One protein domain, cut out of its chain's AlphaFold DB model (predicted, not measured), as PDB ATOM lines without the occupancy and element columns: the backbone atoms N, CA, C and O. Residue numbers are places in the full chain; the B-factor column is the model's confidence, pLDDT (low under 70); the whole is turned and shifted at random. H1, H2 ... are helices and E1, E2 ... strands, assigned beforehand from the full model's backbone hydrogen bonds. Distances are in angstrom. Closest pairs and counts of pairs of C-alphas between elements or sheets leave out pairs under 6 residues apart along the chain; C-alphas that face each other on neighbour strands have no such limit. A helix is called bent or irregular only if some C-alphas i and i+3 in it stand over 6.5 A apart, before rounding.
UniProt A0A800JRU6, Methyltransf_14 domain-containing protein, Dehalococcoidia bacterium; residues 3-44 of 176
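Overview. This is residues 3 to 44 of the 176 residues of the protein "Methyltransf_14 domain-containing protein" of Dehalococcoidia bacterium (UniProt A0A800JRU6). Picture a small two-stranded hairpin, E1 and E2, with the helix H1 packing on it, mainly by E1, through its residues 28 to 33, while the rest of H1 sticks out beyond the hairpin. Between E2 and H1 a long link swings out as a wide loop, its residues 19 to 25 standing free, and the residues after H1 make a short tail. The printed part has 42 residues, with two named strands and then one named helix, in the order E1, E2, H1; the sheet is antiparallel and the class is mixed, helices and strands. It is loose, with a radius of gyration of the C-alphas of 12.3 A, and it spans 32 by 24 by 15 A.

Arrangement. Start at E1, residues 3 to 6, and look across to E2, residues 12 to 16: they are antiparallel neighbours at 155 degrees between their directions, and they form a hairpin. You will find the C-alphas of Ile 5 and Val 13, which face each other, 4.5 A apart. N 4 and O 14 are within hydrogen-bond range at 2.9 A, and so are N 14 and O 4 at 2.8 A. Go on to H1, residues 28 to 39, where every O i to N i+4 pair is within hydrogen-bond range. Its closest C-alpha pair with E1 is that of Ala 3 and Val 30, 5.5 A apart, and the centres of E1 and H1 are 11.2 A apart. Within 10 A, H1 has 11 pairs of C-alphas with E1 and 3 with E2.

Along the chain. Find C-alpha 3 at (150.538, 24.449, 87.650); from there E1 runs 10.1 A to C-alpha 6. After the tight link, look for C-alpha 12 at (146.865, 21.977, 97.010), from which E2 runs 13.4 A to C-alpha 16. H1 begins at C-alpha 28, at (155.838, 21.363, 81.311), and runs 16.6 A to C-alpha 39 at (150.086, 6.991, 87.261); it is not bent.

Size, cuts and confidence. The two C-alphas farthest apart are those of Gly 10, in the link between E1 and E2, and Tyr 21, in the link between E2 and H1, at 34.4 A. The first and last printed C-alphas, of Ala 3 and Ser 44, are 22.0 A apart. The link from E1 to E2 is tight with 5 residues, and the link from E2 to H1 is long with 11. Besides residues 19 to 25, residues 34 to 44, of which 34 to 39 belong to H1, stand free. The printed part has no cut. The mean pLDDT of the printed part is 82.1, and residues 8 to 10 are under 70.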
ATOM      1  N   ALA A   3     151.082  25.143  86.489       76.25
ATOM      2  CA  ALA A   3     150.538  24.449  87.650       76.25
ATOM      3  C   ALA A   3     151.616  24.253  88.725       76.25
ATOM      4  O   ALA A   3     152.760  23.929  88.401       76.25
ATOM      5  N   LYS A   4     151.272  24.469  89.998       82.25
ATOM      6  CA  LYS A   4     152.207  24.343  91.128       82.25
ATOM      7  C   LYS A   4     151.559  23.607  92.296       82.25
ATOM      8  O   LYS A   4     150.545  24.066  92.812       82.25
ATOM      9  N   ILE A   5     152.187  22.520  92.741       77.38
ATOM     10  CA  ILE A   5     151.814  21.799  93.966       77.38
ATOM     11  C   ILE A   5     152.387  22.545  95.179       77.38
ATOM     12  O   ILE A   5     153.515  23.046  95.134       77.38
ATOM     13  N   ASN A   6     151.617  22.641  96.256       81.00
ATOM     14  CA  ASN A   6     152.054  23.184  97.539       81.00
ATOM     15  C   ASN A   6     151.400  22.420  98.709       81.00
ATOM     16  O   ASN A   6     150.439  21.681  98.511       81.00
ATOM     17  N   SER A   7     151.919  22.603  99.925       71.81
ATOM     18  CA  SER A   7     151.501  21.878 101.136       71.81
ATOM     19  C   SER A   7     150.374  22.549 101.935       71.81
ATOM     20  O   SER A   7     150.023  22.081 103.018       71.81
ATOM     21  N   LEU A   8     149.783  23.642 101.441       67.12
ATOM     22  CA  LEU A   8     148.725  24.346 102.171       67.12
ATOM     23  C   LEU A   8     147.497  23.441 102.353       67.12
ATOM     24  O   LEU A   8     147.079  22.769 101.413       67.12
ATOM     25  N   LYS A   9     146.898  23.464 103.555       64.44
ATOM     26  CA  LYS A   9     145.666  22.727 103.913       64.44
ATOM     27  C   LYS A   9     145.719  21.208 103.656       64.44
ATOM     28  O   LYS A   9     144.698  20.609 103.334       64.44
ATOM     29  N   GLY A  10     146.892  20.586 103.792       62.16
ATOM     30  CA  GLY A  10     147.065  19.150 103.537       62.16
ATOM     31  C   GLY A  10     147.345  18.797 102.071       62.16
ATOM     32  O   GLY A  10     147.309  17.625 101.716       62.16
ATOM     33  N   GLY A  11     147.648  19.798 101.234       76.69
ATOM     34  CA  GLY A  11     148.002  19.641  99.824       76.69
ATOM     35  C   GLY A  11     147.084  20.457  98.918       76.69
ATOM     36  O   GLY A  11     145.861  20.376  99.016       76.69
ATOM     37  N   SER A  12     147.652  21.255  98.013       78.56
ATOM     38  CA  SER A  12     146.865  21.977  97.010       78.56
ATOM     39  C   SER A  12     147.624  22.203  95.702       78.56
ATOM     40  O   SER A  12     148.857  22.193  95.666       78.56
ATOM     41  N   VAL A  13     146.875  22.432  94.620       84.50
ATOM     42  CA  VAL A  13     147.417  22.748  93.293       84.50
ATOM     43  C   VAL A  13     146.955  24.141  92.878       84.50
ATOM     44  O   VAL A  13     145.762  24.420  92.788       84.50
ATOM     45  N   THR A  14     147.901  25.037  92.609       85.62
ATOM     46  CA  THR A  14     147.628  26.360  92.036       85.62
ATOM     47  C   THR A  14     147.699  26.279  90.519       85.62
ATOM     48  O   THR A  14     148.742  25.910  89.981       85.62
ATOM     49  N   LEU A  15     146.616  26.657  89.835       86.19
ATOM     50  CA  LEU A  15     146.514  26.646  88.374       86.19
ATOM     51  C   LEU A  15     146.470  28.074  87.818       86.19
ATOM     52  O   LEU A  15     145.665  28.896  88.249       86.19
ATOM     53  N   PHE A  16     147.299  28.350  86.812       84.56
ATOM     54  CA  PHE A  16     147.278  29.591  86.039       84.56
ATOM     55  C   PHE A  16     146.749  29.308  84.637       84.56
ATOM     56  O   PHE A  16     147.453  28.718  83.812       84.56
ATOM     57  N   ALA A  17     145.525  29.745  84.348       87.19
ATOM     58  CA  ALA A  17     144.876  29.576  83.050       87.19
ATOM     59  C   ALA A  17     144.931  30.859  82.200       87.19
ATOM     60  O   ALA A  17     145.162  31.955  82.704       87.19
ATOM     61  N   GLN A  18     144.722  30.716  80.892       86.25
ATOM     62  CA  GLN A  18     144.599  31.828  79.947       86.25
ATOM     63  C   GLN A  18     143.579  31.483  78.855       86.25
ATOM     64  O   GLN A  18     143.272  30.308  78.650       86.25
ATOM     65  N   HIS A  19     143.112  32.484  78.101       87.44
ATOM     66  CA  HIS A  19     142.306  32.236  76.904       87.44
ATOM     67  C   HIS A  19     143.059  31.374  75.884       87.44
ATOM     68  O   HIS A  19     144.267  31.517  75.701       87.44
ATOM     69  N   ARG A  20     142.319  30.514  75.169       79.69
ATOM     70  CA  ARG A  20     142.856  29.531  74.209       79.69
ATOM     71  C   ARG A  20     143.804  30.130  73.161       79.69
ATOM     72  O   ARG A  20     144.729  29.453  72.737       79.69
ATOM     73  N   TYR A  21     143.580  31.386  72.773       85.00
ATOM     74  CA  TYR A  21     144.357  32.096  71.750       85.00
ATOM     75  C   TYR A  21     145.362  33.112  72.325       85.00
ATOM     76  O   TYR A  21     145.925  33.916  71.585       85.00
ATOM     77  N   ALA A  22     145.581  33.116  73.641       85.44
ATOM     78  CA  ALA A  22     146.591  33.961  74.269       85.44
ATOM     79  C   ALA A  22     148.013  33.410  74.037       85.44
ATOM     80  O   ALA A  22     148.220  32.226  73.783       85.44
ATOM     81  N   LYS A  23     149.015  34.292  74.123       85.00
ATOM     82  CA  LYS A  23     150.389  34.024  73.656       85.00
ATOM     83  C   LYS A  23     151.249  33.175  74.600       85.00
ATOM     84  O   LYS A  23     152.333  32.754  74.204       85.00
ATOM     85  N   ARG A  24     150.839  32.964  75.854       82.38
ATOM     86  CA  ARG A  24     151.673  32.253  76.836       82.38
ATOM     87  C   ARG A  24     151.686  30.764  76.496       82.38
ATOM     88  O   ARG A  24     150.633  30.170  76.290       82.38
ATOM     89  N   GLN A  25     152.858  30.148  76.448       81.94
ATOM     90  CA  GLN A  25     152.946  28.713  76.189       81.94
ATOM     91  C   GLN A  25     152.499  27.903  77.419       81.94
ATOM     92  O   GLN A  25     152.402  28.424  78.536       81.94
ATOM     93  N   ILE A  26     152.139  26.638  77.208       82.62
ATOM     94  CA  ILE A  26     151.859  25.706  78.305       82.62
ATOM     95  C   ILE A  26     153.199  25.286  78.899       82.62
ATOM     96  O   ILE A  26     154.102  24.892  78.168       82.62
ATOM     97  N   ASN A  27     153.336  25.399  80.216       86.19
ATOM     98  CA  ASN A  27     154.539  24.961  80.901       86.19
ATOM     99  C   ASN A  27     154.500  23.445  81.125       86.19
ATOM    100  O   ASN A  27     153.453  22.885  81.457       86.19
ATOM    101  N   ASN A  28     155.660  22.793  81.032       84.06
ATOM    102  CA  ASN A  28     155.838  21.363  81.311       84.06
ATOM    103  C   ASN A  28     155.361  20.947  82.714       84.06
ATOM    104  O   ASN A  28     155.154  19.764  82.969       84.06
ATOM    105  N   SER A  29     155.167  21.891  83.642       82.50
ATOM    106  CA  SER A  29     154.506  21.639  84.926       82.50
ATOM    107  C   SER A  29     153.125  21.000  84.778       82.50
ATOM    108  O   SER A  29     152.765  20.173  85.604       82.50
ATOM    109  N   VAL A  30     152.363  21.372  83.745       83.12
ATOM    110  CA  VAL A  30     151.013  20.838  83.514       83.12
ATOM    111  C   VAL A  30     151.086  19.369  83.101       83.12
ATOM    112  O   VAL A  30     150.367  18.548  83.655       83.12
ATOM    113  N   GLU A  31     151.996  19.034  82.187       85.75
ATOM    114  CA  GLU A  31     152.191  17.655  81.727       85.75
ATOM    115  C   GLU A  31     152.703  16.747  82.850       85.75
ATOM    116  O   GLU A  31     152.215  15.637  83.024       85.75
ATOM    117  N   ARG A  32     153.632  17.241  83.681       85.06
ATOM    118  CA  ARG A  32     154.131  16.485  84.841       85.06
ATOM    119  C   ARG A  32     153.029  16.122  85.832       85.06
ATOM    120  O   ARG A  32     153.063  15.023  86.370       85.06
ATOM    121  N   ILE A  33     152.087  17.033  86.082       83.56
ATOM    122  CA  ILE A  33     150.960  16.754  86.981       83.56
ATOM    123  C   ILE A  33     150.020  15.737  86.343       83.56
ATOM    124  O   ILE A  33     149.704  14.759  87.000       83.56
ATOM    125  N   LYS A  34     149.673  15.889  85.060       84.75
ATOM    126  CA  LYS A  34     148.834  14.910  84.350       84.75
ATOM    127  C   LYS A  34     149.415  13.498  84.380       84.75
ATOM    128  O   LYS A  34     148.719  12.563  84.734       84.75
ATOM    129  N   VAL A  35     150.705  13.355  84.072       86.69
ATOM    130  CA  VAL A  35     151.373  12.046  84.115       86.69
ATOM    131  C   VAL A  35     151.348  11.462  85.529       86.69
ATOM    132  O   VAL A  35     151.116  10.269  85.688       86.69
ATOM    133  N   ALA A  36     151.555  12.284  86.563       82.12
ATOM    134  CA  ALA A  36     151.454  11.827  87.947       82.12
ATOM    135  C   ALA A  36     150.021  11.387  88.309       82.12
ATOM    136  O   ALA A  36     149.844  10.333  88.911       82.12
ATOM    137  N   GLU A  37     149.007  12.152  87.900       85.06
ATOM    138  CA  GLU A  37     147.585  11.832  88.083       85.06
ATOM    139  C   GLU A  37     147.201  10.510  87.389       85.06
ATOM    140  O   GLU A  37     146.553   9.656  88.004       85.06
ATOM    141  N   ASP A  38     147.664  10.301  86.155       83.12
ATOM    142  CA  ASP A  38     147.439   9.077  85.378       83.12
ATOM    143  C   ASP A  38     148.144   7.861  86.009       83.12
ATOM    144  O   ASP A  38     147.583   6.762  86.057       83.12
ATOM    145  N   CYS A  39     149.364   8.040  86.535       82.75
ATOM    146  CA  CYS A  39     150.086   6.991  87.261       82.75
ATOM    147  C   CYS A  39     149.340   6.544  88.525       82.75
ATOM    148  O   CYS A  39     149.258   5.344  88.796       82.75
ATOM    149  N   GLU A  40     148.760   7.493  89.261       83.62
ATOM    150  CA  GLU A  40     147.939   7.242  90.454       83.62
ATOM    151  C   GLU A  40     146.509   6.779  90.109       83.62
ATOM    152  O   GLU A  40     145.752   6.365  90.991       83.62
ATOM    153  N   LYS A  41     146.131   6.799  88.820       86.31
ATOM    154  CA  LYS A  41     144.802   6.421  88.309       86.31
ATOM    155  C   LYS A  41     143.680   7.145  89.044       86.31
ATOM    156  O   LYS A  41     142.685   6.526  89.439       86.31
ATOM    157  N   ILE A  42     143.849   8.445  89.279       84.56
ATOM    158  CA  ILE A  42     142.863   9.234  90.031       84.56
ATOM    159  C   ILE A  42     141.526   9.366  89.293       84.56
ATOM    160  O   ILE A  42     140.520   9.693  89.905       84.56
ATOM    161  N   ASP A  43     141.487   9.084  87.992       85.50
ATOM    162  CA  ASP A  43     140.281   9.062  87.164       85.50
ATOM    163  C   ASP A  43     139.512   7.726  87.241       85.50
ATOM    164  O   ASP A  43     138.422   7.588  86.681       85.50
ATOM    165  N   SER A  44     140.046   6.730  87.958       90.06
ATOM    166  CA  SER A  44     139.459   5.397  88.063       90.06
ATOM    167  C   SER A  44     138.557   5.236  89.285       90.06
ATOM    168  O   SER A  44     138.973   5.430  90.428       90.06
TER     169      SER A  44